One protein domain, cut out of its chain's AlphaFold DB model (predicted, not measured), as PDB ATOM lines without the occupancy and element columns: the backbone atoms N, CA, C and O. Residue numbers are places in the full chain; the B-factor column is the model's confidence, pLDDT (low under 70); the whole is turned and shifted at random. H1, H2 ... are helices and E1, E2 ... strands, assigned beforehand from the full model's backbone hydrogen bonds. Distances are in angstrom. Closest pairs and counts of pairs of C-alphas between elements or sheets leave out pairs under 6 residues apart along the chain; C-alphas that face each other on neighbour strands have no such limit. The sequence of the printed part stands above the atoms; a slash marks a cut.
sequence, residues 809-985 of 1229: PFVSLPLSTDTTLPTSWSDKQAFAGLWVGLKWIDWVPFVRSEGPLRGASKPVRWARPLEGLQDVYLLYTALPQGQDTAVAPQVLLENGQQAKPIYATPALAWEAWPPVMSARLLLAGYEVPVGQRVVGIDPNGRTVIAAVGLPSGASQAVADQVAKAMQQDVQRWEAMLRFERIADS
ATOM      1  N   PRO A 809       7.499 -13.992   3.109       92.94
ATOM      2  CA  PRO A 809       8.560 -14.006   2.094       92.94
ATOM      3  C   PRO A 809       9.154 -15.389   1.776       92.94
ATOM      4  O   PRO A 809      10.043 -15.473   0.933       92.94
ATOM      5  N   PHE A 810       8.694 -16.462   2.418       95.12
ATOM      6  CA  PHE A 810       9.247 -17.800   2.224       95.12
ATOM      7  C   PHE A 810       8.923 -18.383   0.844       95.12
ATOM      8  O   PHE A 810       7.933 -18.028   0.199       95.12
ATOM      9  N   VAL A 811       9.756 -19.326   0.404       94.25
ATOM     10  CA  VAL A 811       9.568 -20.081  -0.839       94.25
ATOM     11  C   VAL A 811       9.612 -21.581  -0.566       94.25
ATOM     12  O   VAL A 811      10.520 -22.078   0.094       94.25
ATOM     13  N   SER A 812       8.636 -22.327  -1.087       92.88
ATOM     14  CA  SER A 812       8.670 -23.792  -1.026       92.88
ATOM     15  C   SER A 812       9.760 -24.325  -1.959       92.88
ATOM     16  O   SER A 812       9.838 -23.923  -3.124       92.88
ATOM     17  N   LEU A 813      10.611 -25.216  -1.450       93.50
ATOM     18  CA  LEU A 813      11.692 -25.824  -2.217       93.50
ATOM     19  C   LEU A 813      11.223 -27.161  -2.814       93.50
ATOM     20  O   LEU A 813      10.619 -27.966  -2.101       93.50
ATOM     21  N   PRO A 814      11.498 -27.446  -4.102       90.44
ATOM     22  CA  PRO A 814      11.077 -28.696  -4.724       90.44
ATOM     23  C   PRO A 814      11.696 -29.911  -4.029       90.44
ATOM     24  O   PRO A 814      12.916 -29.985  -3.887       90.44
ATOM     25  N   LEU A 815      10.875 -30.899  -3.679       91.00
ATOM     26  CA  LEU A 815      11.327 -32.132  -3.042       91.00
ATOM     27  C   LEU A 815      10.870 -33.346  -3.856       91.00
ATOM     28  O   LEU A 815       9.678 -33.556  -4.066       91.00
ATOM     29  N   SER A 816      11.819 -34.156  -4.329       91.25
ATOM     30  CA  SER A 816      11.507 -35.433  -4.974       91.25
ATOM     31  C   SER A 816      11.241 -36.488  -3.903       91.25
ATOM     32  O   SER A 816      12.175 -36.982  -3.281       91.25
ATOM     33  N   THR A 817       9.971 -36.813  -3.673       93.50
ATOM     34  CA  THR A 817       9.564 -37.785  -2.649       93.50
ATOM     35  C   THR A 817       9.630 -39.218  -3.171       93.50
ATOM     36  O   THR A 817       9.143 -39.483  -4.272       93.50
ATOM     37  N   ASP A 818      10.153 -40.147  -2.375       95.81
ATOM     38  CA  ASP A 818      10.286 -41.566  -2.729       95.81
ATOM     39  C   ASP A 818       9.691 -42.530  -1.693       95.81
ATOM     40  O   ASP A 818       9.589 -43.727  -1.963       95.81
ATOM     41  N   THR A 819       9.223 -41.999  -0.564       95.00
ATOM     42  CA  THR A 819       8.608 -42.761   0.524       95.00
ATOM     43  C   THR A 819       7.200 -42.247   0.802       95.00
ATOM     44  O   THR A 819       6.957 -41.040   0.778       95.00
ATOM     45  N   THR A 820       6.271 -43.166   1.065       95.38
ATOM     46  CA  THR A 820       4.929 -42.866   1.587       95.38
ATOM     47  C   THR A 820       4.924 -43.153   3.084       95.38
ATOM     48  O   THR A 820       5.365 -44.221   3.497       95.38
ATOM     49  N   LEU A 821       4.434 -42.207   3.881       94.56
ATOM     50  CA  LEU A 821       4.326 -42.328   5.331       94.56
ATOM     51  C   LEU A 821       2.927 -42.830   5.730       94.56
ATOM     52  O   LEU A 821       1.948 -42.453   5.076       94.56
ATOM     53  N   PRO A 822       2.815 -43.663   6.783       93.69
ATOM     54  CA  PRO A 822       1.528 -44.156   7.264       93.69
ATOM     55  C   PRO A 822       0.687 -43.019   7.853       93.69
ATOM     56  O   PRO A 822       1.213 -42.112   8.495       93.69
ATOM     57  N   THR A 823      -0.629 -43.064   7.635       91.81
ATOM     58  CA  THR A 823      -1.596 -42.074   8.153       91.81
ATOM     59  C   THR A 823      -2.838 -42.724   8.772       91.81
ATOM     60  O   THR A 823      -3.853 -42.053   8.920       91.81
ATOM     61  N   SER A 824      -2.790 -44.026   9.068       91.12
ATOM     62  CA  SER A 824      -3.912 -44.766   9.661       91.12
ATOM     63  C   SER A 824      -3.997 -44.513  11.161       91.12
ATOM     64  O   SER A 824      -2.992 -44.661  11.847       91.12
ATOM     65  N   TRP A 825      -5.187 -44.223  11.685       92.50
ATOM     66  CA  TRP A 825      -5.412 -44.076  13.128       92.50
ATOM     67  C   TRP A 825      -5.141 -45.362  13.927       92.50
ATOM     68  O   TRP A 825      -4.781 -45.299  15.095       92.50
ATOM     69  N   SER A 826      -5.231 -46.531  13.288       89.75
ATOM     70  CA  SER A 826      -4.916 -47.824  13.914       89.75
ATOM     71  C   SER A 826      -3.416 -48.106  14.079       89.75
ATOM     72  O   SER A 826      -3.045 -49.061  14.762       89.75
ATOM     73  N   ASP A 827      -2.546 -47.307  13.456       92.06
ATOM     74  CA  ASP A 827      -1.094 -47.443  13.558       92.06
ATOM     75  C   ASP A 827      -0.527 -46.338  14.458       92.06
ATOM     76  O   ASP A 827      -0.502 -45.165  14.093       92.06
ATOM     77  N   LYS A 828       0.001 -46.722  15.624       91.69
ATOM     78  CA  LYS A 828       0.591 -45.792  16.601       91.69
ATOM     79  C   LYS A 828       1.776 -44.995  16.056       91.69
ATOM     80  O   LYS A 828       2.148 -43.984  16.644       91.69
ATOM     81  N   GLN A 829       2.425 -45.453  14.987       91.62
ATOM     82  CA  GLN A 829       3.542 -44.756  14.343       91.62
ATOM     83  C   GLN A 829       3.094 -43.925  13.133       91.62
ATOM     84  O   GLN A 829       3.928 -43.337  12.438       91.62
ATOM     85  N   ALA A 830       1.788 -43.850  12.872       93.56
ATOM     86  CA  ALA A 830       1.243 -43.079  11.774       93.56
ATOM     87  C   ALA A 830       1.188 -41.581  12.061       93.56
ATOM     88  O   ALA A 830       0.894 -41.123  13.162       93.56
ATOM     89  N   PHE A 831       1.333 -40.806  10.991       94.19
ATOM     90  CA  PHE A 831       1.097 -39.365  10.949       94.19
ATOM     91  C   PHE A 831      -0.402 -39.058  10.789       94.19
ATOM     92  O   PHE A 831      -0.791 -38.160  10.034       94.19
ATOM     93  N   ALA A 832      -1.254 -39.853  11.443       91.94
ATOM     94  CA  ALA A 832      -2.689 -39.618  11.484       91.94
ATOM     95  C   ALA A 832      -2.970 -38.266  12.168       91.94
ATOM     96  O   ALA A 832      -2.197 -37.799  13.004       91.94
ATOM     97  N   GLY A 833      -4.016 -37.571  11.726       90.38
ATOM     98  CA  GLY A 833      -4.343 -36.226  12.212       90.38
ATOM     99  C   GLY A 833      -3.496 -35.084  11.636       90.38
ATOM    100  O   GLY A 833      -3.940 -33.939  11.677       90.38
ATOM    101  N   LEU A 834      -2.331 -35.336  11.017       92.25
ATOM    102  CA  LEU A 834      -1.548 -34.272  10.372       92.25
ATOM    103  C   LEU A 834      -2.378 -33.614   9.259       92.25
ATOM    104  O   LEU A 834      -2.513 -34.170   8.174       92.25
ATOM    105  N   TRP A 835      -2.957 -32.440   9.497       90.00
ATOM    106  CA  TRP A 835      -3.998 -31.882   8.629       90.00
ATOM    107  C   TRP A 835      -3.468 -31.316   7.304       90.00
ATOM    108  O   TRP A 835      -2.315 -30.908   7.177       90.00
ATOM    109  N   VAL A 836      -4.336 -31.299   6.288       89.94
ATOM    110  CA  VAL A 836      -4.046 -30.700   4.975       89.94
ATOM    111  C   VAL A 836      -4.069 -29.168   5.034       89.94
ATOM    112  O   VAL A 836      -4.731 -28.574   5.883       89.94
ATOM    113  N   GLY A 837      -3.401 -28.520   4.080       89.50
ATOM    114  CA  GLY A 837      -3.361 -27.065   3.935       89.50
ATOM    115  C   GLY A 837      -2.057 -26.432   4.419       89.50
ATOM    116  O   GLY A 837      -1.033 -27.102   4.540       89.50
ATOM    117  N   LEU A 838      -2.098 -25.114   4.623       89.38
ATOM    118  CA  LEU A 838      -0.991 -24.321   5.162       89.38
ATOM    119  C   LEU A 838      -0.962 -24.447   6.690       89.38
ATOM    120  O   LEU A 838      -1.984 -24.228   7.338       89.38
ATOM    121  N   LYS A 839       0.209 -24.756   7.240       90.75
ATOM    122  CA  LYS A 839       0.522 -24.740   8.669       90.75
ATOM    123  C   LYS A 839       1.718 -23.817   8.896       90.75
ATOM    124  O   LYS A 839       2.655 -23.846   8.102       90.75
ATOM    125  N   TRP A 840       1.682 -23.026   9.959       92.44
ATOM    126  CA  TRP A 840       2.844 -22.292  10.452       92.44
ATOM    127  C   TRP A 840       3.402 -23.018  11.676       92.44
ATOM    128  O   TRP A 840       2.647 -23.652  12.410       92.44
ATOM    129  N   ILE A 841       4.725 -23.015  11.806       93.31
ATOM    130  CA  ILE A 841       5.467 -23.604  12.923       93.31
ATOM    131  C   ILE A 841       6.654 -22.683  13.149       93.31
ATOM    132  O   ILE A 841       7.471 -22.557  12.236       93.31
ATOM    133  N   ASP A 842       6.734 -22.008  14.288       93.81
ATOM    134  CA  ASP A 842       7.838 -21.086  14.592       93.81
ATOM    135  C   ASP A 842       8.101 -20.047  13.481       93.81
ATOM    136  O   ASP A 842       9.237 -19.781  13.090       93.81
ATOM    137  N   TRP A 843       7.037 -19.483  12.905       94.38
ATOM    138  CA  TRP A 843       7.038 -18.595  11.732       94.38
ATOM    139  C   TRP A 843       7.489 -19.222  10.411       94.38
ATOM    140  O   TRP A 843       7.582 -18.515   9.408       94.38
ATOM    141  N   VAL A 844       7.693 -20.536  10.355       95.62
ATOM    142  CA  VAL A 844       8.032 -21.265   9.130       95.62
ATOM    143  C   VAL A 844       6.776 -21.916   8.527       95.62
ATOM    144  O   VAL A 844       6.113 -22.722   9.184       95.62
ATOM    145  N   PRO A 845       6.415 -21.597   7.270       94.50
ATOM    146  CA  PRO A 845       5.205 -22.112   6.638       94.50
ATOM    147  C   PRO A 845       5.429 -23.446   5.915       94.50
ATOM    148  O   PRO A 845       6.275 -23.548   5.029       94.50
ATOM    149  N   PHE A 846       4.574 -24.434   6.172       92.75
ATOM    150  CA  PHE A 846       4.549 -25.724   5.482       92.75
ATOM    151  C   PHE A 846       3.187 -25.990   4.845       92.75
ATOM    152  O   PHE A 846       2.146 -25.663   5.409       92.75
ATOM    153  N   VAL A 847       3.178 -26.602   3.660       89.81
ATOM    154  CA  VAL A 847       1.940 -26.931   2.940       89.81
ATOM    155  C   VAL A 847       1.818 -28.440   2.779       89.81
ATOM    156  O   VAL A 847       2.631 -29.058   2.092       89.81
ATOM    157  N   ARG A 848       0.764 -29.030   3.353       89.06
ATOM    158  CA  ARG A 848       0.372 -30.424   3.111       89.06
ATOM    159  C   ARG A 848      -0.732 -30.475   2.057       89.06
ATOM    160  O   ARG A 848      -1.812 -29.921   2.247       89.06
ATOM    161  N   SER A 849      -0.473 -31.157   0.946       85.50
ATOM    162  CA  SER A 849      -1.502 -31.432  -0.066       85.50
ATOM    163  C   SER A 849      -2.424 -32.569   0.381       85.50
ATOM    164  O   SER A 849      -2.044 -33.392   1.212       85.50
ATOM    165  N   GLU A 850      -3.631 -32.633  -0.179       87.00
ATOM    166  CA  GLU A 850      -4.531 -33.771   0.029       87.00
ATOM    167  C   GLU A 850      -4.015 -35.026  -0.695       87.00
ATOM    168  O   GLU A 850      -3.506 -34.934  -1.814       87.00
ATOM    169  N   GLY A 851      -4.151 -36.195  -0.063       85.50
ATOM    170  CA  GLY A 851      -3.664 -37.482  -0.570       85.50
ATOM    171  C   GLY A 851      -2.616 -38.139   0.343       85.50
ATOM    172  O   GLY A 851      -2.455 -37.723   1.495       85.50
ATOM    173  N   PRO A 852      -1.906 -39.178  -0.149       89.00
ATOM    174  CA  PRO A 852      -0.883 -39.872   0.630       89.00
ATOM    175  C   PRO A 852       0.219 -38.920   1.095       89.00
ATOM    176  O   PRO A 852       0.760 -38.155   0.292       89.00
ATOM    177  N   LEU A 853       0.588 -38.998   2.375       93.00
ATOM    178  CA  LEU A 853       1.723 -38.250   2.905       93.00
ATOM    179  C   LEU A 853       3.016 -38.846   2.342       93.00
ATOM    180  O   LEU A 853       3.263 -40.043   2.475       93.00
ATOM    181  N   ARG A 854       3.835 -38.021   1.692       94.38
ATOM    182  CA  ARG A 854       5.069 -38.456   1.033       94.38
ATOM    183  C   ARG A 854       6.253 -37.616   1.477       94.38
ATOM    184  O   ARG A 854       6.097 -36.438   1.779       94.38
ATOM    185  N   GLY A 855       7.436 -38.219   1.461       95.38
ATOM    186  CA  GLY A 855       8.690 -37.544   1.774       95.38
ATOM    187  C   GLY A 855       9.882 -38.135   1.027       95.38
ATOM    188  O   GLY A 855       9.768 -39.154   0.341       95.38
ATOM    189  N   ALA A 856      11.021 -37.459   1.122       96.81
ATOM    190  CA  ALA A 856      12.299 -37.886   0.574       96.81
ATOM    191  C   ALA A 856      13.129 -38.585   1.654       96.81
ATOM    192  O   ALA A 856      13.500 -37.972   2.654       96.81
ATOM    193  N   SER A 857      13.435 -39.858   1.422       95.12
ATOM    194  CA  SER A 857      14.318 -40.683   2.258       95.12
ATOM    195  C   SER A 857      15.719 -40.859   1.665       95.12
ATOM    196  O   SER A 857      16.639 -41.318   2.340       95.12
ATOM    197  N   LYS A 858      15.904 -40.468   0.398       95.50
ATOM    198  CA  LYS A 858      17.187 -40.481  -0.317       95.50
ATOM    199  C   LYS A 858      17.690 -39.065  -0.592       95.50
ATOM    200  O   LYS A 858      16.871 -38.151  -0.703       95.50
ATOM    201  N   PRO A 859      19.013 -38.878  -0.772       95.19
ATOM    202  CA  PRO A 859      19.577 -37.586  -1.143       95.19
ATOM    203  C   PRO A 859      18.887 -36.976  -2.366       95.19
ATOM    204  O   PRO A 859      18.812 -37.592  -3.432       95.19
ATOM    205  N   VAL A 860      18.420 -35.739  -2.220       95.12
ATOM    206  CA  VAL A 860      17.806 -34.945  -3.286       95.12
ATOM    207  C   VAL A 860      18.866 -34.005  -3.840       95.12
ATOM    208  O   VAL A 860      19.463 -33.230  -3.097       95.12
ATOM    209  N   ARG A 861      19.110 -34.058  -5.151       94.44
ATOM    210  CA  ARG A 861      20.007 -33.135  -5.860       94.44
ATOM    211  C   ARG A 861      19.208 -32.356  -6.890       94.44
ATOM    212  O   ARG A 861      18.536 -32.957  -7.728       94.44
ATOM    213  N   TRP A 862      19.296 -31.031  -6.857       92.88
ATOM    214  CA  TRP A 862      18.641 -30.203  -7.864       92.88
ATOM    215  C   TRP A 862      19.527 -30.067  -9.097       92.88
ATOM    216  O   TRP A 862      20.722 -29.801  -8.999       92.88
ATOM    217  N   ALA A 863      18.927 -30.210 -10.281       88.94
ATOM    218  CA  ALA A 863      19.639 -30.071 -11.554       88.94
ATOM    219  C   ALA A 863      20.250 -28.671 -11.749       88.94
ATOM    220  O   ALA A 863      21.201 -28.507 -12.509       88.94
ATOM    221  N   ARG A 864      19.690 -27.660 -11.076       90.69
ATOM    222  CA  ARG A 864      20.240 -26.309 -10.979       90.69
ATOM    223  C   ARG A 864      20.357 -25.949  -9.496       90.69
ATOM    224  O   ARG A 864      19.338 -26.057  -8.813       90.69
ATOM    225  N   PRO A 865      21.543 -25.544  -9.009       92.56
ATOM    226  CA  PRO A 865      21.696 -25.044  -7.648       92.56
ATOM    227  C   PRO A 865      20.742 -23.873  -7.379       92.56
ATOM    228  O   PRO A 865      20.515 -23.041  -8.257       92.56
ATOM    229  N   LEU A 866      20.181 -23.820  -6.174       94.31
ATOM    230  CA  LEU A 866      19.303 -22.739  -5.737       94.31
ATOM    231  C   LEU A 866      20.152 -21.577  -5.208       94.31
ATOM    232  O   LEU A 866      21.075 -21.780  -4.417       94.31
ATOM    233  N   GLU A 867      19.844 -20.363  -5.660       92.88
ATOM    234  CA  GLU A 867      20.591 -19.137  -5.355       92.88
ATOM    235  C   GLU A 867      19.743 -18.167  -4.527       92.88
ATOM    236  O   GLU A 867      18.514 -18.214  -4.579       92.88
ATOM    237  N   GLY A 868      20.395 -17.247  -3.810       93.56
ATOM    238  CA  GLY A 868      19.711 -16.152  -3.114       93.56
ATOM    239  C   GLY A 868      18.859 -16.600  -1.927       93.56
ATOM    240  O   GLY A 868      17.816 -16.000  -1.675       93.56
ATOM    241  N   LEU A 869      19.285 -17.650  -1.222       96.12
ATOM    242  CA  LEU A 869      18.703 -18.084   0.046       96.12
ATOM    243  C   LEU A 869      19.581 -17.593   1.198       96.12
ATOM    244  O   LEU A 869      20.806 -17.646   1.105       96.12
ATOM    245  N   GLN A 870      18.950 -17.076   2.247       95.88
ATOM    246  CA  GLN A 870      19.575 -16.779   3.532       95.88
ATOM    247  C   GLN A 870      19.546 -18.018   4.419       95.88
ATOM    248  O   GLN A 870      20.594 -18.458   4.868       95.88
ATOM    249  N   ASP A 871      18.361 -18.605   4.590       97.62
ATOM    250  CA  ASP A 871      18.150 -19.772   5.441       97.62
ATOM    251  C   ASP A 871      17.344 -20.844   4.704       97.62
ATOM    252  O   ASP A 871      16.540 -20.553   3.809       97.62
ATOM    253  N   VAL A 872      17.553 -22.101   5.089       97.94
ATOM    254  CA  VAL A 872      16.767 -23.253   4.638       97.94
ATOM    255  C   VAL A 872      16.217 -23.983   5.851       97.94
ATOM    256  O   VAL A 872      16.964 -24.330   6.757       97.94
ATOM    257  N   TYR A 873      14.923 -24.274   5.835       97.94
ATOM    258  CA  TYR A 873      14.220 -25.001   6.879       97.94
ATOM    259  C   TYR A 873      13.718 -26.335   6.341       97.94
ATOM    260  O   TYR A 873      13.111 -26.400   5.268       97.94
ATOM    261  N   LEU A 874      13.975 -27.404   7.087       97.81
ATOM    262  CA  LEU A 874      13.593 -28.770   6.753       97.81
ATOM    263  C   LEU A 874      12.638 -29.301   7.818       97.81
ATOM    264  O   LEU A 874      12.981 -29.313   8.999       97.81
ATOM    265  N   LEU A 875      11.475 -29.782   7.380       97.06
ATOM    266  CA  LEU A 875      10.526 -30.522   8.209       97.06
ATOM    267  C   LEU A 875      10.677 -32.010   7.904       97.06
ATOM    268  O   LEU A 875      10.580 -32.421   6.743       97.06
ATOM    269  N   TYR A 876      10.936 -32.822   8.923       95.69
ATOM    270  CA  TYR A 876      11.274 -34.233   8.744       95.69
ATOM    271  C   TYR A 876      10.788 -35.105   9.899       95.69
ATOM    272  O   TYR A 876      10.427 -34.614  10.962       95.69
ATOM    273  N   THR A 877      10.761 -36.415   9.677       94.44
ATOM    274  CA  THR A 877      10.300 -37.400  10.663       94.44
ATOM    275  C   THR A 877      11.301 -37.586  11.804       94.44
ATOM    276  O   THR A 877      12.486 -37.846  11.550       94.44
ATOM    277  N   ALA A 878      10.817 -37.555  13.047       90.62
ATOM    278  CA  ALA A 878      11.576 -38.053  14.193       90.62
ATOM    279  C   ALA A 878      11.825 -39.569  14.065       90.62
ATOM    280  O   ALA A 878      11.101 -40.270  13.352       90.62
ATOM    281  N   LEU A 879      12.858 -40.076  14.737       79.44
ATOM    282  CA  LEU A 879      13.049 -41.517  14.907       79.44
ATOM    283  C   LEU A 879      12.239 -41.977  16.127       79.44
ATOM    284  O   LEU A 879      12.077 -41.202  17.071       79.44
ATOM    285  N   PRO A 880      11.750 -43.226  16.142       64.75
ATOM    286  CA  PRO A 880      11.112 -43.780  17.330       64.75
ATOM    287  C   PRO A 880      12.063 -43.761  18.542       64.75
ATOM    288  O   PRO A 880      13.239 -44.087  18.385       64.75
ATOM    289  N   GLN A 881      11.523 -43.388  19.709       62.59
ATOM    290  CA  GLN A 881      12.058 -43.512  21.081       62.59
ATOM    291  C   GLN A 881      13.586 -43.403  21.265       62.59
ATOM    292  O   GLN A 881      14.343 -44.317  20.943       62.59
ATOM    293  N   GLY A 882      14.049 -42.305  21.876       55.00
ATOM    294  CA  GLY A 882      15.397 -42.201  22.465       55.00
ATOM    295  C   GLY A 882      16.601 -42.210  21.501       55.00
ATOM    296  O   GLY A 882      17.739 -42.046  21.945       55.00
ATOM    297  N   GLN A 883      16.384 -42.353  20.188       57.59
ATOM    298  CA  GLN A 883      17.442 -42.495  19.171       57.59
ATOM    299  C   GLN A 883      17.739 -41.212  18.367       57.59
ATOM    300  O   GLN A 883      18.605 -41.218  17.491       57.59
ATOM    301  N   ASP A 884      17.060 -40.092  18.644       64.25
ATOM    302  CA  ASP A 884      17.060 -38.923  17.745       64.25
ATOM    303  C   ASP A 884      18.298 -37.999  17.845       64.25
ATOM    304  O   ASP A 884      18.462 -37.067  17.065       64.25
ATOM    305  N   THR A 885      19.216 -38.231  18.782       57.34
ATOM    306  CA  THR A 885      20.207 -37.200  19.158       57.34
ATOM    307  C   THR A 885      21.435 -37.068  18.246       57.34
ATOM    308  O   THR A 885      22.201 -36.125  18.427       57.34
ATOM    309  N   ALA A 886      21.657 -37.956  17.264       57.19
ATOM    310  CA  ALA A 886      22.945 -38.009  16.547       57.19
ATOM    311  C   ALA A 886      22.904 -37.739  15.029       57.19
ATOM    312  O   ALA A 886      23.961 -37.528  14.432       57.19
ATOM    313  N   VAL A 887      21.734 -37.765  14.377       72.19
ATOM    314  CA  VAL A 887      21.662 -37.774  12.902       72.19
ATOM    315  C   VAL A 887      20.472 -36.949  12.398       72.19
ATOM    316  O   VAL A 887      19.350 -37.456  12.327       72.19
ATOM    317  N   ALA A 888      20.723 -35.681  12.055       84.81
ATOM    318  CA  ALA A 888      19.770 -34.785  11.393       84.81
ATOM    319  C   ALA A 888      20.009 -34.748   9.866       84.81
ATOM    320  O   ALA A 888      21.136 -35.019   9.424       84.81
ATOM    321  N   PRO A 889      18.988 -34.402   9.053       94.12
ATOM    322  CA  PRO A 889      19.175 -34.104   7.636       94.12
ATOM    323  C   PRO A 889      20.229 -33.013   7.415       94.12
ATOM    324  O   PRO A 889      20.547 -32.257   8.320       94.12
ATOM    325  N   GLN A 890      20.778 -32.902   6.214       95.12
ATOM    326  CA  GLN A 890      21.807 -31.911   5.900       95.12
ATOM    327  C   GLN A 890      21.434 -31.132   4.648       95.12
ATOM    328  O   GLN A 890      20.959 -31.696   3.663       95.12
ATOM    329  N   VAL A 891      21.712 -29.831   4.660       97.25
ATOM    330  CA  VAL A 891      21.630 -28.987   3.467       97.25
ATOM    331  C   VAL A 891      23.003 -28.945   2.803       97.25
ATOM    332  O   VAL A 891      24.007 -28.609   3.430       97.25
ATOM    333  N   LEU A 892      23.054 -29.320   1.528       96.56
ATOM    334  CA  LEU A 892      24.291 -29.520   0.779       96.56
ATOM    335  C   LEU A 892      24.603 -28.272  -0.047       96.56
ATOM    336  O   LEU A 892      23.750 -27.802  -0.807       96.56
ATOM    337  N   LEU A 893      25.832 -27.768   0.062       96.56
ATOM    338  CA  LEU A 893      26.297 -26.565  -0.626       96.56
ATOM    339  C   LEU A 893      27.162 -26.902  -1.849       96.56
ATOM    340  O   LEU A 893      27.764 -27.974  -1.945       96.56
ATOM    341  N   GLU A 894      27.222 -25.975  -2.805       93.75
ATOM    342  CA  GLU A 894      27.973 -26.138  -4.060       93.75
ATOM    343  C   GLU A 894      29.482 -26.317  -3.842       93.75
ATOM    344  O   GLU A 894      30.132 -27.055  -4.578       93.75
ATOM    345  N   ASN A 895      30.036 -25.718  -2.785       91.12
ATOM    346  CA  ASN A 895      31.441 -25.873  -2.404       91.12
ATOM    347  C   ASN A 895      31.795 -27.262  -1.821       91.12
ATOM    348  O   ASN A 895      32.931 -27.473  -1.397       91.12
ATOM    349  N   GLY A 896      30.837 -28.195  -1.767       88.44
ATOM    350  CA  GLY A 896      31.004 -29.536  -1.206       88.44
ATOM    351  C   GLY A 896      30.879 -29.612   0.319       88.44
ATOM    352  O   GLY A 896      30.978 -30.706   0.869       88.44
ATOM    353  N   GLN A 897      30.648 -28.487   1.002       92.56
ATOM    354  CA  GLN A 897      30.378 -28.436   2.440       92.56
ATOM    355  C   GLN A 897      28.878 -28.584   2.737       92.56
ATOM    356  O   GLN A 897      28.026 -28.551   1.846       92.56
ATOM    357  N   GLN A 898      28.563 -28.744   4.018       93.06
ATOM    358  CA  GLN A 898      27.198 -28.724   4.538       93.06
ATOM    359  C   GLN A 898      26.907 -27.350   5.138       93.06
ATOM    360  O   GLN A 898      27.802 -26.715   5.703       93.06
ATOM    361  N   ALA A 899      25.665 -26.893   5.017       95.25
ATOM    362  CA  ALA A 899      25.212 -25.694   5.703       95.25
ATOM    363  C   ALA A 899      25.218 -25.919   7.221       95.25
ATOM    364  O   ALA A 899      24.977 -27.030   7.702       95.25
ATOM    365  N   LYS A 900      25.495 -24.856   7.976       94.44
ATOM    366  CA  LYS A 900      25.539 -24.922   9.435       94.44
ATOM    367  C   LYS A 900      24.105 -24.874   9.982       94.44
ATOM    368  O   LYS A 900      23.353 -23.996   9.562       94.44
ATOM    369  N   PRO A 901      23.717 -25.768  10.904       94.75
ATOM    370  CA  PRO A 901      22.410 -25.679  11.535       94.75
ATOM    371  C   PRO A 901      22.345 -24.474  12.489       94.75
ATOM    372  O   PRO A 901      23.338 -24.146  13.146       94.75
ATOM    373  N   ILE A 902      21.176 -23.835  12.574       94.94
ATOM    374  CA  ILE A 902      20.898 -22.719  13.497       94.94
ATOM    375  C   ILE A 902      20.992 -23.210  14.951       94.94
ATOM    376  O   ILE A 902      21.682 -22.609  15.773       94.94
ATOM    377  N   TYR A 903      20.370 -24.356  15.239       92.50
ATOM    378  CA  TYR A 903      20.458 -25.067  16.515       92.50
ATOM    379  C   TYR A 903      20.993 -26.483  16.300       92.50
ATOM    380  O   TYR A 903      20.672 -27.129  15.307       92.50
ATOM    381  N   ALA A 904      21.810 -26.976  17.234       89.25
ATOM    382  CA  ALA A 904      22.320 -28.348  17.176       89.25
ATOM    383  C   ALA A 904      21.199 -29.384  17.375       89.25
ATOM    384  O   ALA A 904      21.184 -30.415  16.703       89.25
ATOM    385  N   THR A 905      20.262 -29.079  18.272       89.88
ATOM    386  CA  THR A 905      19.028 -29.834  18.494       89.88
ATOM    387  C   THR A 905      17.912 -29.224  17.633       89.88
ATOM    388  O   THR A 905      17.796 -27.997  17.603       89.88
ATOM    389  N   PRO A 906      17.101 -30.021  16.921       91.94
ATOM    390  CA  PRO A 906      15.959 -29.508  16.163       91.94
ATOM    391  C   PRO A 906      14.790 -29.112  17.081       91.94
ATOM    392  O   PRO A 906      14.725 -29.542  18.232       91.94
ATOM    393  N   ALA A 907      13.850 -28.331  16.550       92.94
ATOM    394  CA  ALA A 907      12.609 -27.961  17.230       92.94
ATOM    395  C   ALA A 907      11.518 -29.033  17.031       92.94
ATOM    396  O   ALA A 907      11.410 -29.606  15.939       92.94
ATOM    397  N   LEU A 908      10.704 -29.307  18.059       93.06
ATOM    398  CA  LEU A 908       9.510 -30.151  17.938       93.06
ATOM    399  C   LEU A 908       8.424 -29.403  17.157       93.06
ATOM    400  O   LEU A 908       7.801 -28.487  17.664       93.06
ATOM    401  N   ALA A 909       8.171 -29.824  15.921       93.25
ATOM    402  CA  ALA A 909       7.296 -29.099  15.002       93.25
ATOM    403  C   ALA A 909       5.831 -29.569  15.066       93.25
ATOM    404  O   ALA A 909       4.887 -28.813  14.822       93.25
ATOM    405  N   TRP A 910       5.633 -30.864  15.309       93.62
ATOM    406  CA  TRP A 910       4.320 -31.486  15.434       93.62
ATOM    407  C   TRP A 910       4.449 -32.858  16.086       93.62
ATOM    408  O   TRP A 910       5.414 -33.583  15.840       93.62
ATOM    409  N   GLU A 911       3.426 -33.243  16.831       91.88
ATOM    410  CA  GLU A 911       3.255 -34.589  17.364       91.88
ATOM    411  C   GLU A 911       1.852 -35.107  17.045       91.88
ATOM    412  O   GLU A 911       0.875 -34.343  16.994       91.88
ATOM    413  N   ALA A 912       1.773 -36.411  16.809       93.06
ATOM    414  CA  ALA A 912       0.511 -37.116  16.726       93.06
ATOM    415  C   ALA A 912      -0.187 -37.113  18.092       93.06
ATOM    416  O   ALA A 912       0.451 -36.998  19.133       93.06
ATOM    417  N   TRP A 913      -1.511 -37.210  18.068       92.62
ATOM    418  CA  TRP A 913      -2.357 -37.156  19.258       92.62
ATOM    419  C   TRP A 913      -3.589 -38.033  19.014       92.62
ATOM    420  O   TRP A 913      -4.023 -38.058  17.858       92.62
ATOM    421  N   PRO A 914      -4.170 -38.739  20.002       92.88
ATOM    422  CA  PRO A 914      -3.891 -38.709  21.450       92.88
ATOM    423  C   PRO A 914      -2.538 -39.322  21.870       92.88
ATOM    424  O   PRO A 914      -1.868 -39.894  21.007       92.88
ATOM    425  N   PRO A 915      -2.122 -39.223  23.154       90.56
ATOM    426  CA  PRO A 915      -0.791 -39.635  23.637       90.56
ATOM    427  C   PRO A 915      -0.320 -41.054  23.268       90.56
ATOM    428  O   PRO A 915       0.881 -41.316  23.251       90.56
ATOM    429  N   VAL A 916      -1.228 -41.983  22.940       90.31
ATOM    430  CA  VAL A 916      -0.882 -43.314  22.395       90.31
ATOM    431  C   VAL A 916      -0.129 -43.255  21.054       90.31
ATOM    432  O   VAL A 916       0.586 -44.194  20.687       90.31
ATOM    433  N   MET A 917      -0.297 -42.168  20.302       92.38
ATOM    434  CA  MET A 917       0.327 -41.956  19.003       92.38
ATOM    435  C   MET A 917       1.744 -41.396  19.181       92.38
ATOM    436  O   MET A 917       1.983 -40.454  19.925       92.38
ATOM    437  N   SER A 918       2.703 -41.961  18.453       89.62
ATOM    438  CA  SER A 918       4.144 -41.726  18.651       89.62
ATOM    439  C   SER A 918       4.832 -41.000  17.492       89.62
ATOM    440  O   SER A 918       6.012 -40.657  17.588       89.62
ATOM    441  N   ALA A 919       4.129 -40.772  16.378       92.88
ATOM    442  CA  ALA A 919       4.700 -40.081  15.229       92.88
ATOM    443  C   ALA A 919       4.953 -38.604  15.543       92.88
ATOM    444  O   ALA A 919       4.101 -37.914  16.104       92.88
ATOM    445  N   ARG A 920       6.120 -38.096  15.138       93.44
ATOM    446  CA  ARG A 920       6.516 -36.702  15.359       93.44
ATOM    447  C   ARG A 920       7.246 -36.138  14.152       93.44
ATOM    448  O   ARG A 920       7.897 -36.865  13.394       93.44
ATOM    449  N   LEU A 921       7.147 -34.826  13.996       94.50
ATOM    450  CA  LEU A 921       7.897 -34.052  13.023       94.50
ATOM    451  C   LEU A 921       8.813 -33.072  13.742       94.50
ATOM    452  O   LEU A 921       8.421 -32.438  14.719       94.50
ATOM    453  N   LEU A 922      10.019 -32.937  13.209       94.88
ATOM    454  CA  LEU A 922      11.053 -32.041  13.695       94.88
ATOM    455  C   LEU A 922      11.358 -30.981  12.641       94.88
ATOM    456  O   LEU A 922      11.317 -31.256  11.437       94.88
ATOM    457  N   LEU A 923      11.682 -29.780  13.110       95.88
ATOM    458  CA  LEU A 923      12.079 -28.635  12.303       95.88
ATOM    459  C   LEU A 923      13.560 -28.325  12.539       95.88
ATOM    460  O   LEU A 923      13.981 -28.045  13.660       95.88
ATOM    461  N   ALA A 924      14.350 -28.338  11.467       95.50
ATOM    462  CA  ALA A 924      15.740 -27.889  11.490       95.50
ATOM    463  C   ALA A 924      15.950 -26.729  10.516       95.50
ATOM    464  O   ALA A 924      15.565 -26.821   9.350       95.50
ATOM    465  N   GLY A 925      16.585 -25.657  10.989       96.50
ATOM    466  CA  GLY A 925      16.991 -24.507  10.182       96.50
ATOM    467  C   GLY A 925      18.494 -24.510   9.908       96.50
ATOM    468  O   GLY A 925      19.275 -24.929  10.762       96.50
ATOM    469  N   TYR A 926      18.895 -24.033   8.732       97.81
ATOM    470  CA  TYR A 926      20.277 -24.001   8.258       97.81
ATOM    471  C   TYR A 926      20.617 -22.642   7.656       97.81
ATOM    472  O   TYR A 926      19.924 -22.191   6.744       97.81
ATOM    473  N   GLU A 927      21.726 -22.057   8.098       96.62
ATOM    474  CA  GLU A 927      22.263 -20.811   7.551       96.62
ATOM    475  C   GLU A 927      22.988 -21.091   6.228       96.62
ATOM    476  O   GLU A 927      23.895 -21.932   6.158       96.62
ATOM    477  N   VAL A 928      22.627 -20.366   5.170       96.31
ATOM    478  CA  VAL A 928      23.312 -20.412   3.874       96.31
ATOM    479  C   VAL A 928      24.361 -19.297   3.830       96.31
ATOM    480  O   VAL A 928      24.009 -18.115   3.830       96.31
ATOM    481  N   PRO A 929      25.666 -19.621   3.759       93.94
ATOM    482  CA  PRO A 929      26.699 -18.595   3.720       93.94
ATOM    483  C   PRO A 929      26.561 -17.691   2.492       93.94
ATOM    484  O   PRO A 929      26.268 -18.154   1.387       93.94
ATOM    485  N   VAL A 930      26.843 -16.397   2.663       90.31
ATOM    486  CA  VAL A 930      26.777 -15.412   1.574       90.31
ATOM    487  C   VAL A 930      27.597 -15.879   0.367       90.31
ATOM    488  O   VAL A 930      28.777 -16.213   0.482       90.31
ATOM    489  N   GLY A 931      26.965 -15.887  -0.810       88.00
ATOM    490  CA  GLY A 931      27.587 -16.296  -2.072       88.00
ATOM    491  C   GLY A 931      27.641 -17.810  -2.312       88.00
ATOM    492  O   GLY A 931      28.093 -18.216  -3.380       88.00
ATOM    493  N   GLN A 932      27.178 -18.641  -1.372       94.12
ATOM    494  CA  GLN A 932      26.992 -20.076  -1.598       94.12
ATOM    495  C   GLN A 932      25.643 -20.376  -2.257       94.12
ATOM    496  O   GLN A 932      24.687 -19.604  -2.169       94.12
ATOM    497  N   ARG A 933      25.577 -21.534  -2.918       95.50
ATOM    498  CA  ARG A 933      24.365 -22.067  -3.545       95.50
ATOM    499  C   ARG A 933      24.010 -23.413  -2.942       95.50
ATOM    500  O   ARG A 933      24.892 -24.206  -2.609       95.50
ATOM    501  N   VAL A 934      22.716 -23.680  -2.844       96.88
ATOM    502  CA  VAL A 934      22.172 -24.903  -2.250       96.88
ATOM    503  C   VAL A 934      21.958 -25.926  -3.370       96.88
ATOM    504  O   VAL A 934      21.179 -25.697  -4.292       96.88
ATOM    505  N   VAL A 935      22.688 -27.044  -3.336       96.75
ATOM    506  CA  VAL A 935      22.695 -28.059  -4.412       96.75
ATOM    507  C   VAL A 935      21.826 -29.274  -4.111       96.75
ATOM    508  O   VAL A 935      21.511 -30.055  -5.013       96.75
ATOM    509  N   GLY A 936      21.455 -29.471  -2.851       96.56
ATOM    510  CA  GLY A 936      20.627 -30.598  -2.459       96.56
ATOM    511  C   GLY A 936      20.364 -30.689  -0.966       96.56
ATOM    512  O   GLY A 936      20.833 -29.862  -0.186       96.56
ATOM    513  N   ILE A 937      19.645 -31.742  -0.597       97.12
ATOM    514  CA  ILE A 937      19.367 -32.146   0.781       97.12
ATOM    515  C   ILE A 937      19.787 -33.608   0.919       97.12
ATOM    516  O   ILE A 937      19.467 -34.422   0.052       97.12
ATOM    517  N   ASP A 938      20.486 -33.947   1.994       95.75
ATOM    518  CA  ASP A 938      20.699 -35.330   2.417       95.75
ATOM    519  C   ASP A 938      19.759 -35.636   3.591       95.75
ATOM    520  O   ASP A 938      19.944 -35.066   4.666       95.75
ATOM    521  N   PRO A 939      18.740 -36.497   3.428       94.00
ATOM    522  CA  PRO A 939      17.873 -36.891   4.534       94.00
ATOM    523  C   PRO A 939      18.596 -37.615   5.673       94.00
ATOM    524  O   PRO A 939      18.050 -37.676   6.770       94.00
ATOM    525  N   ASN A 940      19.801 -38.156   5.437       91.19
ATOM    526  CA  ASN A 940      20.663 -38.748   6.460       91.19
ATOM    527  C   ASN A 940      19.939 -39.808   7.324       91.19
ATOM    528  O   ASN A 940      19.926 -39.752   8.548       91.19
ATOM    529  N   GLY A 941      19.246 -40.749   6.670       88.31
ATOM    530  CA  GLY A 941      18.471 -41.805   7.340       88.31
ATOM    531  C   GLY A 941      17.089 -41.380   7.855       88.31
ATOM    532  O   GLY A 941      16.382 -42.205   8.429       88.31
ATOM    533  N   ARG A 942      16.676 -40.126   7.639       91.69
ATOM    534  CA  ARG A 942      15.325 -39.623   7.940       91.69
ATOM    535  C   ARG A 942      14.471 -39.524   6.683       91.69
ATOM    536  O   ARG A 942      14.954 -39.709   5.570       91.69
ATOM    537  N   THR A 943      13.197 -39.180   6.866       94.81
ATOM    538  CA  THR A 943      12.314 -38.779   5.769       94.81
ATOM    539  C   THR A 943      12.009 -37.288   5.881       94.81
ATOM    540  O   THR A 943      11.329 -36.856   6.809       94.81
ATOM    541  N   VAL A 944      12.508 -36.491   4.936       96.94
ATOM    542  CA  VAL A 944      12.164 -35.066   4.818       96.94
ATOM    543  C   VAL A 944      10.806 -34.965   4.138       96.94
ATOM    544  O   VAL A 944      10.624 -35.516   3.056       96.94
ATOM    545  N   ILE A 945       9.844 -34.285   4.753       95.75
ATOM    546  CA  ILE A 945       8.484 -34.155   4.212       95.75
ATOM    547  C   ILE A 945       8.251 -32.806   3.534       95.75
ATOM    548  O   ILE A 945       7.428 -32.708   2.627       95.75
ATOM    549  N   ALA A 946       8.993 -31.773   3.934       95.75
ATOM    550  CA  ALA A 946       8.933 -30.461   3.313       95.75
ATOM    551  C   ALA A 946      10.248 -29.694   3.498       95.75
ATOM    552  O   ALA A 946      10.973 -29.893   4.473       95.75
ATOM    553  N   ALA A 947      10.535 -28.801   2.552       96.44
ATOM    554  CA  ALA A 947      11.685 -27.910   2.584       96.44
ATOM    555  C   ALA A 947      11.258 -26.498   2.165       96.44
ATOM    556  O   ALA A 947      10.503 -26.326   1.201       96.44
ATOM    557  N   VAL A 948      11.729 -25.494   2.896       96.94
ATOM    558  CA  VAL A 948      11.338 -24.089   2.738       96.94
ATOM    559  C   VAL A 948      12.589 -23.224   2.787       96.94
ATOM    560  O   VAL A 948      13.467 -23.454   3.610       96.94
ATOM    561  N   GLY A 949      12.696 -22.242   1.898       96.88
ATOM    562  CA  GLY A 949      13.787 -21.275   1.885       96.88
ATOM    563  C   GLY A 949      13.314 -19.889   2.309       96.88
ATOM    564  O   GLY A 949      12.242 -19.448   1.890       96.88
ATOM    565  N   LEU A 950      14.134 -19.187   3.088       97.31
ATOM    566  CA  LEU A 950      14.021 -17.746   3.298       97.31
ATOM    567  C   LEU A 950      14.966 -17.039   2.312       97.31
ATOM    568  O   LEU A 950      16.174 -17.280   2.360       97.31
ATOM    569  N   PRO A 951      14.471 -16.200   1.387       95.88
ATOM    570  CA  PRO A 951      15.330 -15.516   0.422       95.88
ATOM    571  C   PRO A 951      16.279 -14.501   1.078       95.88
ATOM    572  O   PRO A 951      15.879 -13.805   2.002       95.88
ATOM    573  N   SER A 952      17.481 -14.294   0.525       90.94
ATOM    574  CA  SER A 952      18.466 -13.297   1.002       90.94
ATOM    575  C   SER A 952      17.998 -11.840   0.920       90.94
ATOM    576  O   SER A 952      18.661 -10.949   1.439       90.94
ATOM    577  N   GLY A 953      16.889 -11.577   0.223       88.00
ATOM    578  CA  GLY A 953      16.235 -10.268   0.203       88.00
ATOM    579  C   GLY A 953      15.247 -10.049   1.354       88.00
ATOM    580  O   GLY A 953      14.698  -8.954   1.464       88.00
ATOM    581  N   ALA A 954      14.975 -11.071   2.171       89.88
ATOM    582  CA  ALA A 954      14.170 -10.930   3.375       89.88
ATOM    583  C   ALA A 954      14.934 -10.140   4.452       89.88
ATOM    584  O   ALA A 954      16.156 -10.026   4.427       89.88
ATOM    585  N   SER A 955      14.198  -9.556   5.397       89.94
ATOM    586  CA  SER A 955      14.807  -8.837   6.518       89.94
ATOM    587  C   SER A 955      15.456  -9.818   7.495       89.94
ATOM    588  O   SER A 955      14.825 -10.810   7.856       89.94
ATOM    589  N   GLN A 956      16.642  -9.480   8.011       91.50
ATOM    590  CA  GLN A 956      17.296 -10.231   9.091       91.50
ATOM    591  C   GLN A 956      16.376 -10.416  10.309       91.50
ATOM    592  O   GLN A 956      16.391 -11.467  10.935       91.50
ATOM    593  N   ALA A 957      15.499  -9.444  10.582       90.38
ATOM    594  CA  ALA A 957      14.533  -9.535  11.674       90.38
ATOM    595  C   ALA A 957      13.577 -10.737  11.544       90.38
ATOM    596  O   ALA A 957      13.141 -11.264  12.560       90.38
ATOM    597  N   VAL A 958      13.266 -11.187  10.318       91.56
ATOM    598  CA  VAL A 958      12.433 -12.383  10.093       91.56
ATOM    599  C   VAL A 958      13.195 -13.643  10.499       91.56
ATOM    600  O   VAL A 958      12.637 -14.491  11.186       91.56
ATOM    601  N   ALA A 959      14.470 -13.753  10.117       93.56
ATOM    602  CA  ALA A 959      15.312 -14.882  10.508       93.56
ATOM    603  C   ALA A 959      15.517 -14.935  12.031       93.56
ATOM    604  O   ALA A 959      15.356 -15.993  12.636       93.56
ATOM    605  N   ASP A 960      15.780 -13.786  12.662       94.50
ATOM    606  CA  ASP A 960      15.935 -13.681  14.118       94.50
ATOM    607  C   ASP A 960      14.634 -14.056  14.852       94.50
ATOM    608  O   ASP A 960      14.662 -14.713  15.894       94.50
ATOM    609  N   GLN A 961      13.480 -13.666  14.295       92.94
ATOM    610  CA  GLN A 961      12.160 -14.017  14.816       92.94
ATOM    611  C   GLN A 961      11.894 -15.526  14.736       92.94
ATOM    612  O   GLN A 961      11.438 -16.101  15.721       92.94
ATOM    613  N   VAL A 962      12.212 -16.162  13.603       95.19
ATOM    614  CA  VAL A 962      12.104 -17.621  13.437       95.19
ATOM    615  C   VAL A 962      13.014 -18.339  14.432       95.19
ATOM    616  O   VAL A 962      12.553 -19.204  15.168       95.19
ATOM    617  N   ALA A 963      14.292 -17.952  14.511       94.75
ATOM    618  CA  ALA A 963      15.242 -18.577  15.430       94.75
ATOM    619  C   ALA A 963      14.763 -18.475  16.888       94.75
ATOM    620  O   ALA A 963      14.762 -19.468  17.612       94.75
ATOM    621  N   LYS A 964      14.279 -17.298  17.306       94.94
ATOM    622  CA  LYS A 964      13.743 -17.095  18.657       94.94
ATOM    623  C   LYS A 964      12.530 -17.983  18.954       94.94
ATOM    624  O   LYS A 964      12.465 -18.516  20.057       94.94
ATOM    625  N   ALA A 965      11.593 -18.121  18.014       93.38
ATOM    626  CA  ALA A 965      10.425 -18.988  18.185       93.38
ATOM    627  C   ALA A 965      10.850 -20.463  18.317       93.38
ATOM    628  O   ALA A 965      10.567 -21.097  19.331       93.38
ATOM    629  N   MET A 966      11.705 -20.936  17.398       94.69
ATOM    630  CA  MET A 966      12.244 -22.302  17.414       94.69
ATOM    631  C   MET A 966      12.922 -22.679  18.737       94.69
ATOM    632  O   MET A 966      12.933 -23.849  19.108       94.69
ATOM    633  N   GLN A 967      13.510 -21.724  19.464       93.88
ATOM    634  CA  GLN A 967      14.189 -22.007  20.730       93.88
ATOM    635  C   GLN A 967      13.269 -22.672  21.768       93.88
ATOM    636  O   GLN A 967      13.738 -23.525  22.526       93.88
ATOM    637  N   GLN A 968      11.989 -22.295  21.817       89.12
ATOM    638  CA  GLN A 968      11.030 -22.876  22.760       89.12
ATOM    639  C   GLN A 968      10.741 -24.339  22.407       89.12
ATOM    640  O   GLN A 968      10.863 -25.219  23.260       89.12
ATOM    641  N   ASP A 969      10.485 -24.626  21.131       91.88
ATOM    642  CA  ASP A 969      10.221 -25.989  20.668       91.88
ATOM    643  C   ASP A 969      11.480 -26.877  20.622       91.88
ATOM    644  O   ASP A 969      11.379 -28.104  20.709       91.88
ATOM    645  N   VAL A 970      12.684 -26.293  20.590       92.12
ATOM    646  CA  VAL A 970      13.941 -27.012  20.886       92.12
ATOM    647  C   VAL A 970      13.954 -27.492  22.339       92.12
ATOM    648  O   VAL A 970      14.219 -28.665  22.599       92.12
ATOM    649  N   GLN A 971      13.638 -26.615  23.298       90.19
ATOM    650  CA  GLN A 971      13.599 -26.983  24.720       90.19
ATOM    651  C   GLN A 971      12.524 -28.036  25.004       90.19
ATOM    652  O   GLN A 971      12.760 -28.967  25.781       90.19
ATOM    653  N   ARG A 972      11.373 -27.925  24.333       87.75
ATOM    654  CA  ARG A 972      10.293 -28.912  24.392       87.75
ATOM    655  C   ARG A 972      10.745 -30.275  23.874       87.75
ATOM    656  O   ARG A 972      10.501 -31.289  24.526       87.75
ATOM    657  N   TRP A 973      11.468 -30.313  22.752       89.81
ATOM    658  CA  TRP A 973      12.023 -31.561  22.229       89.81
ATOM    659  C   TRP A 973      13.035 -32.200  23.187       89.81
ATOM    660  O   TRP A 973      12.997 -33.406  23.432       89.81
ATOM    661  N   GLU A 974      13.907 -31.397  23.796       88.38
ATOM    662  CA  GLU A 974      14.852 -31.883  24.804       88.38
ATOM    663  C   GLU A 974      14.147 -32.430  26.052       88.38
ATOM    664  O   GLU A 974      14.607 -33.421  26.625       88.38
ATOM    665  N   ALA A 975      13.045 -31.804  26.478       85.50
ATOM    666  CA  ALA A 975      12.210 -32.294  27.571       85.50
ATOM    667  C   ALA A 975      11.558 -33.636  27.226       85.50
ATOM    668  O   ALA A 975      11.672 -34.576  28.010       85.50
ATOM    669  N   MET A 976      10.998 -33.767  26.023       86.56
ATOM    670  CA  MET A 976      10.410 -35.018  25.537       86.56
ATOM    671  C   MET A 976      11.442 -36.155  25.490       86.56
ATOM    672  O   MET A 976      11.205 -37.239  26.015       86.56
ATOM    673  N   LEU A 977      12.639 -35.904  24.948       86.06
ATOM    674  CA  LEU A 977      13.721 -36.898  24.934       86.06
ATOM    675  C   LEU A 977      14.176 -37.301  26.344       86.06
ATOM    676  O   LEU A 977      14.605 -38.436  26.557       86.06
ATOM    677  N   ARG A 978      14.129 -36.383  27.321       85.75
ATOM    678  CA  ARG A 978      14.375 -36.727  28.731       85.75
ATOM    679  C   ARG A 978      13.268 -37.624  29.273       85.75
ATOM    680  O   ARG A 978      13.602 -38.662  29.837       85.75
ATOM    681  N   PHE A 979      12.008 -37.252  29.065       86.06
ATOM    682  CA  PHE A 979      10.842 -38.017  29.501       86.06
ATOM    683  C   PHE A 979      10.878 -39.458  28.977       86.06
ATOM    684  O   PHE A 979      10.781 -40.395  29.763       86.06
ATOM    685  N   GLU A 980      11.124 -39.658  27.678       85.88
ATOM    686  CA  GLU A 980      11.185 -41.003  27.087       85.88
ATOM    687  C   GLU A 980      12.299 -41.864  27.688       85.88
ATOM    688  O   GLU A 980      12.068 -43.024  28.022       85.88
ATOM    689  N   ARG A 981      13.499 -41.298  27.884       88.19
ATOM    690  CA  ARG A 981      14.611 -42.030  28.518       88.19
ATOM    691  C   ARG A 981      14.281 -42.450  29.945       88.19
ATOM    692  O   ARG A 981      14.655 -43.544  30.358       88.19
ATOM    693  N   ILE A 982      13.608 -41.577  30.688       89.50
ATOM    694  CA  ILE A 982      13.170 -41.855  32.056       89.50
ATOM    695  C   ILE A 982      12.124 -42.964  32.053       89.50
ATOM    696  O   ILE A 982      12.235 -43.911  32.825       89.50
ATOM    697  N   ALA A 983      11.147 -42.902  31.156       88.62
ATOM    698  CA  ALA A 983      10.131 -43.934  31.066       88.62
ATOM    699  C   ALA A 983      10.711 -45.298  30.653       88.62
ATOM    700  O   ALA A 983      10.335 -46.321  31.222       88.62
ATOM    701  N   ASP A 984      11.684 -45.325  29.739       89.44
ATOM    702  CA  ASP A 984      12.421 -46.547  29.400       89.44
ATOM    703  C   ASP A 984      13.220 -47.084  30.601       89.44
ATOM    704  O   ASP A 984      13.283 -48.299  30.813       89.44
ATOM    705  N   SER A 985      13.790 -46.196  31.424       92.19
ATOM    706  CA  SER A 985      14.445 -46.565  32.686       92.19
ATOM    707  C   SER A 985      13.448 -47.171  33.679       92.19
ATOM    708  O   SER A 985      13.693 -48.254  34.212       92.19
TER     709      SER A 985
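AT A GLANCE: This is residues 809 to 985 of the 1229 residues of an uncharacterized protein of Chthonomonas calidirosea (strain DSM 23976 / ICMP 18418 / T49) (UniProt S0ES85). A strongly twisted and curled four-stranded sheet, E6 E7 E4 E9, stands in the middle, with the E1 E2 hairpin crossed over one face and the small sheet E3 E8 E5 on the other side of it. The long helix H1 runs slantwise over the four-stranded sheet, passing closest to its E6 edge, and long loops fill out the rest. The printed part has 177 residues, with nine named strands and one named helix in the order E1 E2 E3 E4 E5 E6 E7 E8 E9 H1, and the neighbours in each of the three sheets are antiparallel. The class is mixed, helices and strands, with 86 residues in named elements, under half of the printed part. The whole is compact, with a radius of gyration of the C-alphas of 15.8 A and spans of 46 by 32 by 28 A.

IN THESE COORDINATES: Begin with the largest sheet: E6 is residues 907 to 911, E7 residues 920 to 927, E4 residues 869 to 877 and E9 residues 944 to 951. Find C-alpha 869 at (18.703, -18.084, 0.046); from there E4 runs 23.6 A to C-alpha 877, while E7 measures 23.7 A and E9 20.3 A. Look next for E1, residues 837 to 841, starting at C-alpha 837 at (-3.361, -27.065, 3.935), and for E2, residues 844 to 848. The small sheet holds E3, residues 860 to 866, E8, residues 934 to 938, and E5, residues 890 to 893. H1, residues 956 to 985, runs 43.4 A and ends at C-alpha 985 at (14.445, -46.565, 32.686).

HOW THE PARTS SIT: In the sheet of order E6, E7, E4, E9, the edge strands are E6 and E9. Look across E7 and E4 for N 874 and O 924, 2.8 A apart and within hydrogen-bond range. E4 and E9 pair likewise through N 873 and O 948 at 2.8 A, and the hairpin E6 and E7 through N 907 and O 923 at 2.9 A. From edge to edge the strands' lines turn by 44 degrees and the way across turns by 85 degrees. The hairpin E1 and E2, with N 839 and O 846 2.8 A apart, makes a sandwich with this sheet, two sheets face to face, their best planes 44 degrees apart. The closest C-alphas of E2 and E9 are those of Phe 846 and Ala 946, 6.8 A apart. H1 is on the four-stranded sheet at a height over the sheet of 6.0 A, and at 42 degrees to E7 on the local plane it runs slantwise to the strands. The closest C-alphas of H1 and E6 are those of Val 970 and Ala 907, 4.0 A apart. In H1, 24 of 26 O i to N i+4 pairs are within hydrogen-bond range. In the sheet E3, E8, E5, find N 860 and O 937 at 2.8 A, and N 892 and O 936 at 2.9 A. The closest C-alphas of E5 and E7 are those of Val 891 and Tyr 926, 7.0 A apart; H1 is not on this small sheet.

THE WHOLE: The two C-alphas farthest apart are those of Gly 953 and Ser 985, at 48.7 A. The printed part has no cut. The links E2 to E3, E4 to E5 and E5 to E6 are long, and residues 809 to 836 have no named element. Mean pLDDT of the printed part is 91.3; residues 880 to 886 are under 70.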